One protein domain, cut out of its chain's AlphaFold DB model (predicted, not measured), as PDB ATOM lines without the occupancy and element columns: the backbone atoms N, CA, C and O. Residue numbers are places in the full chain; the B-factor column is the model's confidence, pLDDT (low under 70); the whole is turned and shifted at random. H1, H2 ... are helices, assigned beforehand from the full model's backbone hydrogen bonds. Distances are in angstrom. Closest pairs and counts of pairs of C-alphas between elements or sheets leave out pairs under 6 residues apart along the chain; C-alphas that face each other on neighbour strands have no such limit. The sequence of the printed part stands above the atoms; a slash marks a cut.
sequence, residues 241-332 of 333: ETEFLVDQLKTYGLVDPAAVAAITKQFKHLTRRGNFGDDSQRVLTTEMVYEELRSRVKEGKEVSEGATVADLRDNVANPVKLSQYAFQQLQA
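AT A GLANCE: This is residues 241 to 332 of the 333 residues of the protein "Outward rectifying potassium channel" of Chrysochromulina tobinii (UniProt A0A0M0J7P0). A loose, all-helix domain in two parts: H2, the longest helix, makes a narrow V with H1, and beyond the far end of H2 lies a second group of H3, H4 and H5. H2 meets H3 at a corner through its last residue, 270, and H3 makes another corner with H5, while the short H4 lies near H5. The printed part has 92 residues with five named helices, in the order H1, H2, H3, H4, H5, and no named strand. The radius of gyration of the C-alphas is 16.2 A, and the C-alphas span 48 by 32 by 25 A. Residues 261 to 266 of H2 stand free.

HOW THE PARTS SIT: H2, residues 257 to 270, touches H3, residues 286 to 298, only just, with 3 pairs of C-alphas within 8 A. H2 touches H3 with residue 270 alone, and H3 touches H2 with residues 288 to 292 alone; the closest C-alphas of the two helices, those of Leu 270 and Met 288, are 7.5 A apart. The two helices are about perpendicular, at 83 degrees. On the other side of the tight link before H2, H1, residues 241 to 251, is close to H2 but not clearly touching it. Their closest C-alphas, those of Lys 250 and Pro 257, are 6.2 A apart, and they run opposite ways at a shallow tilt of 30 degrees. H3 touches H5, residues 319 to 330, about perpendicular at 85 degrees. H3 touches H5 with residues 286 to 290 alone, and H5 touches H3 with residues 319 to 323 alone; the closest C-alphas of the two helices, those of Glu 287 and Pro 319, are 6.2 A apart. H4, residues 305 to 309, is close to H5 but not clearly touching it, with the C-alphas of Gly 306 and Ala 326 closest at 7.7 A. H3 and H4 are only just apart, at 8.0 A. H1 is apart from H3, H4 and H5. In H1, H2, H3, H4 and H5 every O i to N i+4 pair is within hydrogen-bond range.

IN THESE COORDINATES: H2 runs 20.0 A, from C-alpha 257 at (34.404, 32.534, -31.366) to C-alpha 270 at (29.226, 51.125, -26.056). H1 is 15.1 A long and begins at C-alpha 241 at (45.485, 39.209, -19.597). H3 is 18.4 A long, H4 6.3 A. H5 is 16.7 A long and ends at C-alpha 330 at (23.391, 46.502, -6.110).

THE WHOLE: The two C-alphas farthest apart, those of Tyr 252 and Asp 314, are 48.1 A apart. The printed part has no cut. The link from H2 to H3, residues 271 to 285, is long. The mean pLDDT of the printed part is 74.3, and residue 280 and residues 304 to 332 are under 70.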
ATOM      1  N   GLU A 241      46.240  40.260 -20.301       82.44
ATOM      2  CA  GLU A 241      45.485  39.209 -19.597       82.44
ATOM      3  C   GLU A 241      44.178  38.870 -20.326       82.44
ATOM      4  O   GLU A 241      43.844  37.703 -20.516       82.44
ATOM      5  N   THR A 242      43.464  39.889 -20.812       83.12
ATOM      6  CA  THR A 242      42.219  39.717 -21.563       83.12
ATOM      7  C   THR A 242      42.422  39.022 -22.903       83.12
ATOM      8  O   THR A 242      41.599  38.191 -23.281       83.12
ATOM      9  N   GLU A 243      43.493  39.344 -23.633       83.44
ATOM     10  CA  GLU A 243      43.803  38.685 -24.906       83.44
ATOM     11  C   GLU A 243      44.176  37.229 -24.678       83.44
ATOM     12  O   GLU A 243      43.632  36.358 -25.356       83.44
ATOM     13  N   PHE A 244      45.030  36.968 -23.687       87.19
ATOM     14  CA  PHE A 244      45.406  35.616 -23.309       87.19
ATOM     15  C   PHE A 244      44.180  34.802 -22.903       87.19
ATOM     16  O   PHE A 244      43.920  33.756 -23.487       87.19
ATOM     17  N   LEU A 245      43.364  35.307 -21.976       87.56
ATOM     18  CA  LEU A 245      42.178  34.609 -21.491       87.56
ATOM     19  C   LEU A 245      41.184  34.331 -22.626       87.56
ATOM     20  O   LEU A 245      40.710  33.205 -22.761       87.56
ATOM     21  N   VAL A 246      40.901  35.308 -23.491       88.12
ATOM     22  CA  VAL A 246      40.008  35.107 -24.642       88.12
ATOM     23  C   VAL A 246      40.572  34.082 -25.630       88.12
ATOM     24  O   VAL A 246      39.807  33.271 -26.158       88.12
ATOM     25  N   ASP A 247      41.879  34.107 -25.896       86.81
ATOM     26  CA  ASP A 247      42.538  33.146 -26.783       86.81
ATOM     27  C   ASP A 247      42.492  31.724 -26.205       86.81
ATOM     28  O   ASP A 247      42.130  30.777 -26.907       86.81
ATOM     29  N   GLN A 248      42.724  31.580 -24.898       89.69
ATOM     30  CA  GLN A 248      42.623  30.298 -24.203       89.69
ATOM     31  C   GLN A 248      41.192  29.761 -24.196       89.69
ATOM     32  O   GLN A 248      40.958  28.614 -24.581       89.69
ATOM     33  N   LEU A 249      40.201  30.588 -23.854       89.69
ATOM     34  CA  LEU A 249      38.795  30.172 -23.862       89.69
ATOM     35  C   LEU A 249      38.345  29.676 -25.248       89.69
ATOM     36  O   LEU A 249      37.579  28.713 -25.337       89.69
ATOM     37  N   LYS A 250      38.831  30.301 -26.329       89.12
ATOM     38  CA  LYS A 250      38.572  29.852 -27.707       89.12
ATOM     39  C   LYS A 250      39.303  28.554 -28.033       89.12
ATOM     40  O   LYS A 250      38.690  27.653 -28.600       89.12
ATOM     41  N   THR A 251      40.576  28.446 -27.660       88.00
ATOM     42  CA  THR A 251      41.421  27.273 -27.936       88.00
ATOM     43  C   THR A 251      40.867  26.006 -27.286       88.00
ATOM     44  O   THR A 251      40.804  24.962 -27.930       88.00
ATOM     45  N   TYR A 252      40.365  26.102 -26.051       86.50
ATOM     46  CA  TYR A 252      39.705  24.983 -25.368       86.50
ATOM     47  C   TYR A 252      38.228  24.795 -25.761       86.50
ATOM     48  O   TYR A 252      37.562  23.900 -25.234       86.50
ATOM     49  N   GLY A 253      37.680  25.614 -26.667       87.62
ATOM     50  CA  GLY A 253      36.281  25.520 -27.100       87.62
ATOM     51  C   GLY A 253      35.277  25.750 -25.966       87.62
ATOM     52  O   GLY A 253      34.221  25.116 -25.928       87.62
ATOM     53  N   LEU A 254      35.625  26.605 -25.001       88.06
ATOM     54  CA  LEU A 254      34.744  26.991 -23.893       88.06
ATOM     55  C   LEU A 254      33.755  28.086 -24.298       88.06
ATOM     56  O   LEU A 254      32.696  28.213 -23.691       88.06
ATOM     57  N   VAL A 255      34.095  28.860 -25.327       90.81
ATOM     58  CA  VAL A 255      33.259  29.929 -25.878       90.81
ATOM     59  C   VAL A 255      33.216  29.831 -27.399       90.81
ATOM     60  O   VAL A 255      34.224  29.528 -28.037       90.81
ATOM     61  N   ASP A 256      32.056  30.122 -27.986       91.62
ATOM     62  CA  ASP A 256      31.927  30.268 -29.435       91.62
ATOM     63  C   ASP A 256      32.703  31.520 -29.899       91.62
ATOM     64  O   ASP A 256      32.415  32.632 -29.432       91.62
ATOM     65  N   PRO A 257      33.675  31.392 -30.825       91.25
ATOM     66  CA  PRO A 257      34.404  32.534 -31.366       91.25
ATOM     67  C   PRO A 257      33.494  33.617 -31.960       91.25
ATOM     68  O   PRO A 257      33.824  34.804 -31.855       91.25
ATOM     69  N   ALA A 258      32.356  33.237 -32.554       92.44
ATOM     70  CA  ALA A 258      31.395  34.184 -33.111       92.44
ATOM     71  C   ALA A 258      30.678  34.973 -32.005       92.44
ATOM     72  O   ALA A 258      30.534  36.194 -32.122       92.44
ATOM     73  N   ALA A 259      30.308  34.312 -30.904       92.25
ATOM     74  CA  ALA A 259      29.744  34.970 -29.730       92.25
ATOM     75  C   ALA A 259      30.733  35.973 -29.118       92.25
ATOM     76  O   ALA A 259      30.365  37.124 -28.875       92.25
ATOM     77  N   VAL A 260      32.006  35.590 -28.958       92.00
ATOM     78  CA  VAL A 260      33.048  36.515 -28.483       92.00
ATOM     79  C   VAL A 260      33.160  37.722 -29.413       92.00
ATOM     80  O   VAL A 260      33.137  38.857 -28.945       92.00
ATOM     81  N   ALA A 261      33.220  37.509 -30.731       89.81
ATOM     82  CA  ALA A 261      33.307  38.601 -31.698       89.81
ATOM     83  C   ALA A 261      32.089  39.543 -31.637       89.81
ATOM     84  O   ALA A 261      32.247  40.765 -31.713       89.81
ATOM     85  N   ALA A 262      30.883  38.994 -31.468       92.00
ATOM     86  CA  ALA A 262      29.658  39.771 -31.308       92.00
ATOM     87  C   ALA A 262      29.694  40.627 -30.033       92.00
ATOM     88  O   ALA A 262      29.425  41.829 -30.104       92.00
ATOM     89  N   ILE A 263      30.094  40.045 -28.898       90.88
ATOM     90  CA  ILE A 263      30.231  40.751 -27.615       90.88
ATOM     91  C   ILE A 263      31.292  41.848 -27.721       90.88
ATOM     92  O   ILE A 263      31.021  43.001 -27.386       90.88
ATOM     93  N   THR A 264      32.472  41.544 -28.267       88.94
ATOM     94  CA  THR A 264      33.532  42.537 -28.487       88.94
ATOM     95  C   THR A 264      33.038  43.688 -29.365       88.94
ATOM     96  O   THR A 264      33.308  44.852 -29.072       88.94
ATOM     97  N   LYS A 265      32.262  43.404 -30.418       89.44
ATOM     98  CA  LYS A 265      31.676  44.436 -31.286       89.44
ATOM     99  C   LYS A 265      30.668  45.314 -30.539       89.44
ATOM    100  O   LYS A 265      30.684  46.533 -30.714       89.44
ATOM    101  N   GLN A 266      29.818  44.724 -29.700       88.25
ATOM    102  CA  GLN A 266      28.882  45.476 -28.859       88.25
ATOM    103  C   GLN A 266      29.622  46.348 -27.839       88.25
ATOM    104  O   GLN A 266      29.291  47.523 -27.687       88.25
ATOM    105  N   PHE A 267      30.676  45.828 -27.212       88.69
ATOM    106  CA  PHE A 267      31.496  46.592 -26.277       88.69
ATOM    107  C   PHE A 267      32.201  47.776 -26.956       88.69
ATOM    108  O   PHE A 267      32.182  48.895 -26.440       88.69
ATOM    109  N   LYS A 268      32.745  47.582 -28.165       87.75
ATOM    110  CA  LYS A 268      33.294  48.679 -28.985       87.75
ATOM    111  C   LYS A 268      32.244  49.746 -29.302       87.75
ATOM    112  O   LYS A 268      32.556  50.933 -29.303       87.75
ATOM    113  N   HIS A 269      30.996  49.343 -29.537       85.56
ATOM    114  CA  HIS A 269      29.902  50.286 -29.760       85.56
ATOM    115  C   HIS A 269      29.560  51.093 -28.501       85.56
ATOM    116  O   HIS A 269      29.438  52.313 -28.585       85.56
ATOM    117  N   LEU A 270      29.455  50.443 -27.337       83.12
ATOM    118  CA  LEU A 270      29.226  51.125 -26.056       83.12
ATOM    119  C   LEU A 270      30.363  52.093 -25.720       83.12
ATOM    120  O   LEU A 270      30.133  53.169 -25.174       83.12
ATOM    121  N   THR A 271      31.589  51.741 -26.110       86.88
ATOM    122  CA  THR A 271      32.771  52.557 -25.848       86.88
ATOM    123  C   THR A 271      33.068  53.613 -26.914       86.88
ATOM    124  O   THR A 271      34.071  54.313 -26.828       86.88
ATOM    125  N   ARG A 272      32.194  53.798 -27.913       84.12
ATOM    126  CA  ARG A 272      32.442  54.698 -29.059       84.12
ATOM    127  C   ARG A 272      32.674  56.169 -28.694       84.12
ATOM    128  O   ARG A 272      33.257  56.888 -29.494       84.12
ATOM    129  N   ARG A 273      32.159  56.619 -27.545       79.19
ATOM    130  CA  ARG A 273      32.252  58.017 -27.081       79.19
ATOM    131  C   ARG A 273      33.469  58.286 -26.194       79.19
ATOM    132  O   ARG A 273      33.748  59.441 -25.905       79.19
ATOM    133  N   GLY A 274      34.172  57.242 -25.756       80.06
ATOM    134  CA  GLY A 274      35.370  57.402 -24.942       80.06
ATOM    135  C   GLY A 274      36.587  57.726 -25.804       80.06
ATOM    136  O   GLY A 274      36.685  57.287 -26.952       80.06
ATOM    137  N   ASN A 275      37.510  58.505 -25.246       80.81
ATOM    138  CA  ASN A 275      38.764  58.854 -25.901       80.81
ATOM    139  C   ASN A 275      39.846  57.843 -25.498       80.81
ATOM    140  O   ASN A 275      40.480  57.997 -24.454       80.81
ATOM    141  N   PHE A 276      40.014  56.793 -26.301       81.62
ATOM    142  CA  PHE A 276      41.006  55.738 -26.070       81.62
ATOM    143  C   PHE A 276      42.089  55.797 -27.143       81.62
ATOM    144  O   PHE A 276      41.780  56.003 -28.316       81.62
ATOM    145  N   GLY A 277      43.349  55.603 -26.744       72.81
ATOM    146  CA  GLY A 277      44.472  55.562 -27.682       72.81
ATOM    147  C   GLY A 277      44.491  54.295 -28.543       72.81
ATOM    148  O   GLY A 277      44.910  54.354 -29.695       72.81
ATOM    149  N   ASP A 278      44.007  53.174 -28.003       76.25
ATOM    150  CA  ASP A 278      43.934  51.875 -28.678       76.25
ATOM    151  C   ASP A 278      42.706  51.064 -28.216       76.25
ATOM    152  O   ASP A 278      42.129  51.317 -27.154       76.25
ATOM    153  N   ASP A 279      42.312  50.065 -29.009       71.38
ATOM    154  CA  ASP A 279      41.206  49.155 -28.710       71.38
ATOM    155  C   ASP A 279      41.437  48.340 -27.425       71.38
ATOM    156  O   ASP A 279      40.463  48.032 -26.735       71.38
ATOM    157  N   SER A 280      42.693  48.040 -27.075       68.75
ATOM    158  CA  SER A 280      43.078  47.352 -25.832       68.75
ATOM    159  C   SER A 280      42.843  48.187 -24.564       68.75
ATOM    160  O   SER A 280      42.701  47.637 -23.475       68.75
ATOM    161  N   GLN A 281      42.751  49.515 -24.692       77.12
ATOM    162  CA  GLN A 281      42.575  50.449 -23.573       77.12
ATOM    163  C   GLN A 281      41.117  50.866 -23.354       77.12
ATOM    164  O   GLN A 281      40.828  51.718 -22.511       77.12
ATOM    165  N   ARG A 282      40.182  50.309 -24.132       83.50
ATOM    166  CA  ARG A 282      38.761  50.644 -24.026       83.50
ATOM    167  C   ARG A 282      38.230  50.259 -22.654       83.50
ATOM    168  O   ARG A 282      38.167  49.084 -22.310       83.50
ATOM    169  N   VAL A 283      37.739  51.252 -21.924       84.94
ATOM    170  CA  VAL A 283      37.036  51.056 -20.655       84.94
ATOM    171  C   VAL A 283      35.618  51.594 -20.750       84.94
ATOM    172  O   VAL A 283      35.347  52.578 -21.438       84.94
ATOM    173  N   LEU A 284      34.685  50.938 -20.066       83.69
ATOM    174  CA  LEU A 284      33.313  51.415 -19.976       83.69
ATOM    175  C   LEU A 284      33.164  52.245 -18.701       83.69
ATOM    176  O   LEU A 284      33.146  51.696 -17.602       83.69
ATOM    177  N   THR A 285      33.079  53.566 -18.841       83.75
ATOM    178  CA  THR A 285      32.892  54.464 -17.695       83.75
ATOM    179  C   THR A 285      31.412  54.710 -17.420       83.75
ATOM    180  O   THR A 285      30.568  54.644 -18.318       83.75
ATOM    181  N   THR A 286      31.088  55.051 -16.172       76.75
ATOM    182  CA  THR A 286      29.720  55.404 -15.765       76.75
ATOM    183  C   THR A 286      29.153  56.553 -16.598       76.75
ATOM    184  O   THR A 286      27.979  56.532 -16.956       76.75
ATOM    185  N   GLU A 287      29.982  57.539 -16.944       77.38
ATOM    186  CA  GLU A 287      29.581  58.668 -17.788       77.38
ATOM    187  C   GLU A 287      29.119  58.196 -19.171       77.38
ATOM    188  O   GLU A 287      28.042  58.570 -19.627       77.38
ATOM    189  N   MET A 288      29.865  57.286 -19.800       80.94
ATOM    190  CA  MET A 288      29.517  56.747 -21.117       80.94
ATOM    191  C   MET A 288      28.218  55.934 -21.080       80.94
ATOM    192  O   MET A 288      27.378  56.065 -21.972       80.94
ATOM    193  N   VAL A 289      28.022  55.136 -20.025       77.69
ATOM    194  CA  VAL A 289      26.761  54.414 -19.794       77.69
ATOM    195  C   VAL A 289      25.606  55.400 -19.628       77.69
ATOM    196  O   VAL A 289      24.553  55.228 -20.242       77.69
ATOM    197  N   TYR A 290      25.807  56.465 -18.852       73.69
ATOM    198  CA  TYR A 290      24.800  57.491 -18.610       73.69
ATOM    199  C   TYR A 290      24.372  58.208 -19.894       73.69
ATOM    200  O   TYR A 290      23.178  58.351 -20.165       73.69
ATOM    201  N   GLU A 291      25.321  58.643 -20.721       76.56
ATOM    202  CA  GLU A 291      24.974  59.330 -21.960       76.56
ATOM    203  C   GLU A 291      24.274  58.419 -22.982       76.56
ATOM    204  O   GLU A 291      23.473  58.892 -23.795       76.56
ATOM    205  N   GLU A 292      24.593  57.125 -22.978       78.75
ATOM    206  CA  GLU A 292      23.938  56.123 -23.818       78.75
ATOM    207  C   GLU A 292      22.500  55.865 -23.332       78.75
ATOM    208  O   GLU A 292      21.569  55.907 -24.140       78.75
ATOM    209  N   LEU A 293      22.283  55.724 -22.018       76.31
ATOM    210  CA  LEU A 293      20.944  55.639 -21.412       76.31
ATOM    211  C   LEU A 293      20.105  56.886 -21.729       76.31
ATOM    212  O   LEU A 293      18.961  56.771 -22.169       76.31
ATOM    213  N   ARG A 294      20.689  58.083 -21.593       73.56
ATOM    214  CA  ARG A 294      20.032  59.353 -21.930       73.56
ATOM    215  C   ARG A 294      19.609  59.415 -23.401       73.56
ATOM    216  O   ARG A 294      18.543  59.951 -23.698       73.56
ATOM    217  N   SER A 295      20.423  58.881 -24.317       78.12
ATOM    218  CA  SER A 295      20.076  58.782 -25.746       78.12
ATOM    219  C   SER A 295      18.869  57.871 -25.957       78.12
ATOM    220  O   SER A 295      17.917  58.258 -26.628       78.12
ATOM    221  N   ARG A 296      18.864  56.692 -25.324       79.12
ATOM    222  CA  ARG A 296      17.778  55.706 -25.445       79.12
ATOM    223  C   ARG A 296      16.449  56.237 -24.920       79.12
ATOM    224  O   ARG A 296      15.447  56.103 -25.613       79.12
ATOM    225  N   VAL A 297      16.459  56.915 -23.770       75.25
ATOM    226  CA  VAL A 297      15.263  57.566 -23.207       75.25
ATOM    227  C   VAL A 297      14.716  58.636 -24.156       75.25
ATOM    228  O   VAL A 297      13.513  58.678 -24.397       75.25
ATOM    229  N   LYS A 298      15.583  59.478 -24.739       77.31
ATOM    230  CA  LYS A 298      15.164  60.489 -25.730       77.31
ATOM    231  C   LYS A 298      14.568  59.870 -26.994       77.31
ATOM    232  O   LYS A 298      13.662  60.448 -27.582       77.31
ATOM    233  N   GLU A 299      15.081  58.717 -27.408       81.06
ATOM    234  CA  GLU A 299      14.624  57.972 -28.584       81.06
ATOM    235  C   GLU A 299      13.415  57.062 -28.292       81.06
ATOM    236  O   GLU A 299      12.950  56.372 -29.196       81.06
ATOM    237  N   GLY A 300      12.906  57.038 -27.052       75.62
ATOM    238  CA  GLY A 300      11.788  56.178 -26.646       75.62
ATOM    239  C   GLY A 300      12.111  54.680 -26.671       75.62
ATOM    240  O   GLY A 300      11.206  53.860 -26.799       75.62
ATOM    241  N   LYS A 301      13.395  54.316 -26.593       78.56
ATOM    242  CA  LYS A 301      13.865  52.925 -26.588       78.56
ATOM    243  C   LYS A 301      13.828  52.337 -25.182       78.56
ATOM    244  O   LYS A 301      13.984  53.058 -24.198       78.56
ATOM    245  N   GLU A 302      13.680  51.017 -25.110       70.94
ATOM    246  CA  GLU A 302      13.728  50.271 -23.852       70.94
ATOM    247  C   GLU A 302      15.044  50.501 -23.096       70.94
ATOM    248  O   GLU A 302      16.136  50.598 -23.671       70.94
ATOM    249  N   VAL A 303      14.909  50.586 -21.777       72.94
ATOM    250  CA  VAL A 303      15.991  50.789 -20.814       72.94
ATOM    251  C   VAL A 303      16.016  49.576 -19.881       72.94
ATOM    252  O   VAL A 303      15.000  48.903 -19.724       72.94
ATOM    253  N   SER A 304      17.161  49.253 -19.277       68.50
ATOM    254  CA  SER A 304      17.235  48.132 -18.334       68.50
ATOM    255  C   SER A 304      16.330  48.353 -17.114       68.50
ATOM    256  O   SER A 304      16.069  49.493 -16.720       68.50
ATOM    257  N   GLU A 305      15.887  47.268 -16.472       62.59
ATOM    258  CA  GLU A 305      15.058  47.331 -15.257       62.59
ATOM    259  C   GLU A 305      15.701  48.207 -14.171       62.59
ATOM    260  O   GLU A 305      15.060  49.123 -13.661       62.59
ATOM    261  N   GLY A 306      17.003  48.037 -13.908       60.28
ATOM    262  CA  GLY A 306      17.732  48.867 -12.937       60.28
ATOM    263  C   GLY A 306      17.763  50.364 -13.282       60.28
ATOM    264  O   GLY A 306      17.771  51.208 -12.391       60.28
ATOM    265  N   ALA A 307      17.720  50.714 -14.568       59.75
ATOM    266  CA  ALA A 307      17.661  52.101 -15.030       59.75
ATOM    267  C   ALA A 307      16.230  52.661 -15.102       59.75
ATOM    268  O   ALA A 307      16.059  53.867 -15.220       59.75
ATOM    269  N   THR A 308      15.211  51.804 -15.027       60.12
ATOM    270  CA  THR A 308      13.805  52.208 -14.886       60.12
ATOM    271  C   THR A 308      13.470  52.449 -13.410       60.12
ATOM    272  O   THR A 308      12.692  53.342 -13.090       60.12
ATOM    273  N   VAL A 309      14.110  51.690 -12.509       54.03
ATOM    274  CA  VAL A 309      14.047  51.864 -11.046       54.03
ATOM    275  C   VAL A 309      14.812  53.111 -10.586       54.03
ATOM    276  O   VAL A 309      14.363  53.818  -9.684       54.03
ATOM    277  N   ALA A 310      15.962  53.408 -11.195       55.59
ATOM    278  CA  ALA A 310      16.627  54.693 -11.017       55.59
ATOM    279  C   ALA A 310      15.852  55.749 -11.814       55.59
ATOM    280  O   ALA A 310      15.968  55.785 -13.029       55.59
ATOM    281  N   ASP A 311      15.046  56.586 -11.157       53.34
ATOM    282  CA  ASP A 311      14.214  57.585 -11.836       53.34
ATOM    283  C   ASP A 311      15.075  58.554 -12.679       53.34
ATOM    284  O   ASP A 311      15.657  59.533 -12.192       53.34
ATOM    285  N   LEU A 312      15.226  58.229 -13.969       58.44
ATOM    286  CA  LEU A 312      16.042  58.972 -14.927       58.44
ATOM    287  C   LEU A 312      15.376  60.287 -15.334       58.44
ATOM    288  O   LEU A 312      16.031  61.093 -15.989       58.44
ATOM    289  N   ARG A 313      14.101  60.518 -14.984       50.53
ATOM    290  CA  ARG A 313      13.400  61.768 -15.310       50.53
ATOM    291  C   ARG A 313      13.866  62.944 -14.452       50.53
ATOM    292  O   ARG A 313      14.029  64.030 -15.001       50.53
ATOM    293  N   ASP A 314      14.175  62.717 -13.174       49.94
ATOM    294  CA  ASP A 314      14.494  63.798 -12.227       49.94
ATOM    295  C   ASP A 314      16.002  64.005 -11.987       49.94
ATOM    296  O   ASP A 314      16.437  65.095 -11.615       49.94
ATOM    297  N   ASN A 315      16.845  63.003 -12.268       52.47
ATOM    298  CA  ASN A 315      18.296  63.054 -12.010       52.47
ATOM    299  C   ASN A 315      19.170  63.370 -13.243       52.47
ATOM    300  O   ASN A 315      20.387  63.172 -13.210       52.47
ATOM    301  N   VAL A 316      18.585  63.936 -14.308       50.06
ATOM    302  CA  VAL A 316      19.227  64.207 -15.622       50.06
ATOM    303  C   VAL A 316      20.462  65.139 -15.553       50.06
ATOM    304  O   VAL A 316      21.163  65.351 -16.549       50.06
ATOM    305  N   ALA A 317      20.770  65.706 -14.388       51.44
ATOM    306  CA  ALA A 317      21.822  66.701 -14.219       51.44
ATOM    307  C   ALA A 317      23.112  66.197 -13.543       51.44
ATOM    308  O   ALA A 317      24.078  66.958 -13.531       51.44
ATOM    309  N   ASN A 318      23.174  64.983 -12.965       58.28
ATOM    310  CA  ASN A 318      24.364  64.588 -12.190       58.28
ATOM    311  C   ASN A 318      24.757  63.091 -12.298       58.28
ATOM    312  O   ASN A 318      24.170  62.257 -11.603       58.28
ATOM    313  N   PRO A 319      25.802  62.744 -13.081       57.00
ATOM    314  CA  PRO A 319      26.267  61.361 -13.247       57.00
ATOM    315  C   PRO A 319      26.825  60.728 -11.957       57.00
ATOM    316  O   PRO A 319      26.799  59.507 -11.818       57.00
ATOM    317  N   VAL A 320      27.268  61.534 -10.981       59.53
ATOM    318  CA  VAL A 320      27.804  61.049  -9.691       59.53
ATOM    319  C   VAL A 320      26.696  60.525  -8.774       59.53
ATOM    320  O   VAL A 320      26.887  59.546  -8.057       59.53
ATOM    321  N   LYS A 321      25.506  61.139  -8.807       58.38
ATOM    322  CA  LYS A 321      24.365  60.665  -8.005       58.38
ATOM    323  C   LYS A 321      23.838  59.322  -8.506       58.38
ATOM    324  O   LYS A 321      23.425  58.490  -7.704       58.38
ATOM    325  N   LEU A 322      23.886  59.097  -9.819       55.31
ATOM    326  CA  LEU A 322      23.411  57.856 -10.421       55.31
ATOM    327  C   LEU A 322      24.339  56.673 -10.111       55.31
ATOM    328  O   LEU A 322      23.845  55.589  -9.818       55.31
ATOM    329  N   SER A 323      25.666  56.875 -10.119       57.00
ATOM    330  CA  SER A 323      26.619  55.822  -9.733       57.00
ATOM    331  C   SER A 323      26.485  55.435  -8.262       57.00
ATOM    332  O   SER A 323      26.483  54.248  -7.954       57.00
ATOM    333  N   GLN A 324      26.313  56.410  -7.364       58.91
ATOM    334  CA  GLN A 324      26.090  56.157  -5.937       58.91
ATOM    335  C   GLN A 324      24.778  55.402  -5.681       58.91
ATOM    336  O   GLN A 324      24.755  54.468  -4.882       58.91
ATOM    337  N   TYR A 325      23.704  55.762  -6.389       56.47
ATOM    338  CA  TYR A 325      22.403  55.107  -6.249       56.47
ATOM    339  C   TYR A 325      22.386  53.690  -6.847       56.47
ATOM    340  O   TYR A 325      21.887  52.762  -6.216       56.47
ATOM    341  N   ALA A 326      22.984  53.496  -8.030       52.62
ATOM    342  CA  ALA A 326      23.135  52.174  -8.642       52.62
ATOM    343  C   ALA A 326      23.994  51.239  -7.773       52.62
ATOM    344  O   ALA A 326      23.669  50.063  -7.625       52.62
ATOM    345  N   PHE A 327      25.048  51.772  -7.150       53.41
ATOM    346  CA  PHE A 327      25.880  51.033  -6.204       53.41
ATOM    347  C   PHE A 327      25.105  50.636  -4.934       53.41
ATOM    348  O   PHE A 327      25.202  49.492  -4.501       53.41
ATOM    349  N   GLN A 328      24.279  51.532  -4.375       56.53
ATOM    350  CA  GLN A 328      23.412  51.216  -3.228       56.53
ATOM    351  C   GLN A 328      22.361  50.142  -3.543       56.53
ATOM    352  O   GLN A 328      22.121  49.272  -2.714       56.53
ATOM    353  N   GLN A 329      21.747  50.182  -4.729       51.59
ATOM    354  CA  GLN A 329      20.768  49.177  -5.166       51.59
ATOM    355  C   GLN A 329      21.417  47.798  -5.376       51.59
ATOM    356  O   GLN A 329      20.845  46.790  -4.977       51.59
ATOM    357  N   LEU A 330      22.632  47.748  -5.936       48.31
ATOM    358  CA  LEU A 330      23.391  46.502  -6.110       48.31
ATOM    359  C   LEU A 330      23.839  45.868  -4.785       48.31
ATOM    360  O   LEU A 330      23.970  44.655  -4.727       48.31
ATOM    361  N   GLN A 331      24.064  46.659  -3.730       46.81
ATOM    362  CA  GLN A 331      24.363  46.138  -2.387       46.81
ATOM    363  C   GLN A 331      23.125  45.620  -1.635       46.81
ATOM    364  O   GLN A 331      23.278  44.967  -0.605       46.81
ATOM    365  N   ALA A 332      21.917  45.949  -2.100       47.31
ATOM    366  CA  ALA A 332      20.658  45.555  -1.470       47.31
ATOM    367  C   ALA A 332      20.040  44.271  -2.065       47.31
ATOM    368  O   ALA A 332      19.037  43.793  -1.532       47.31
TER     369      ALA A 332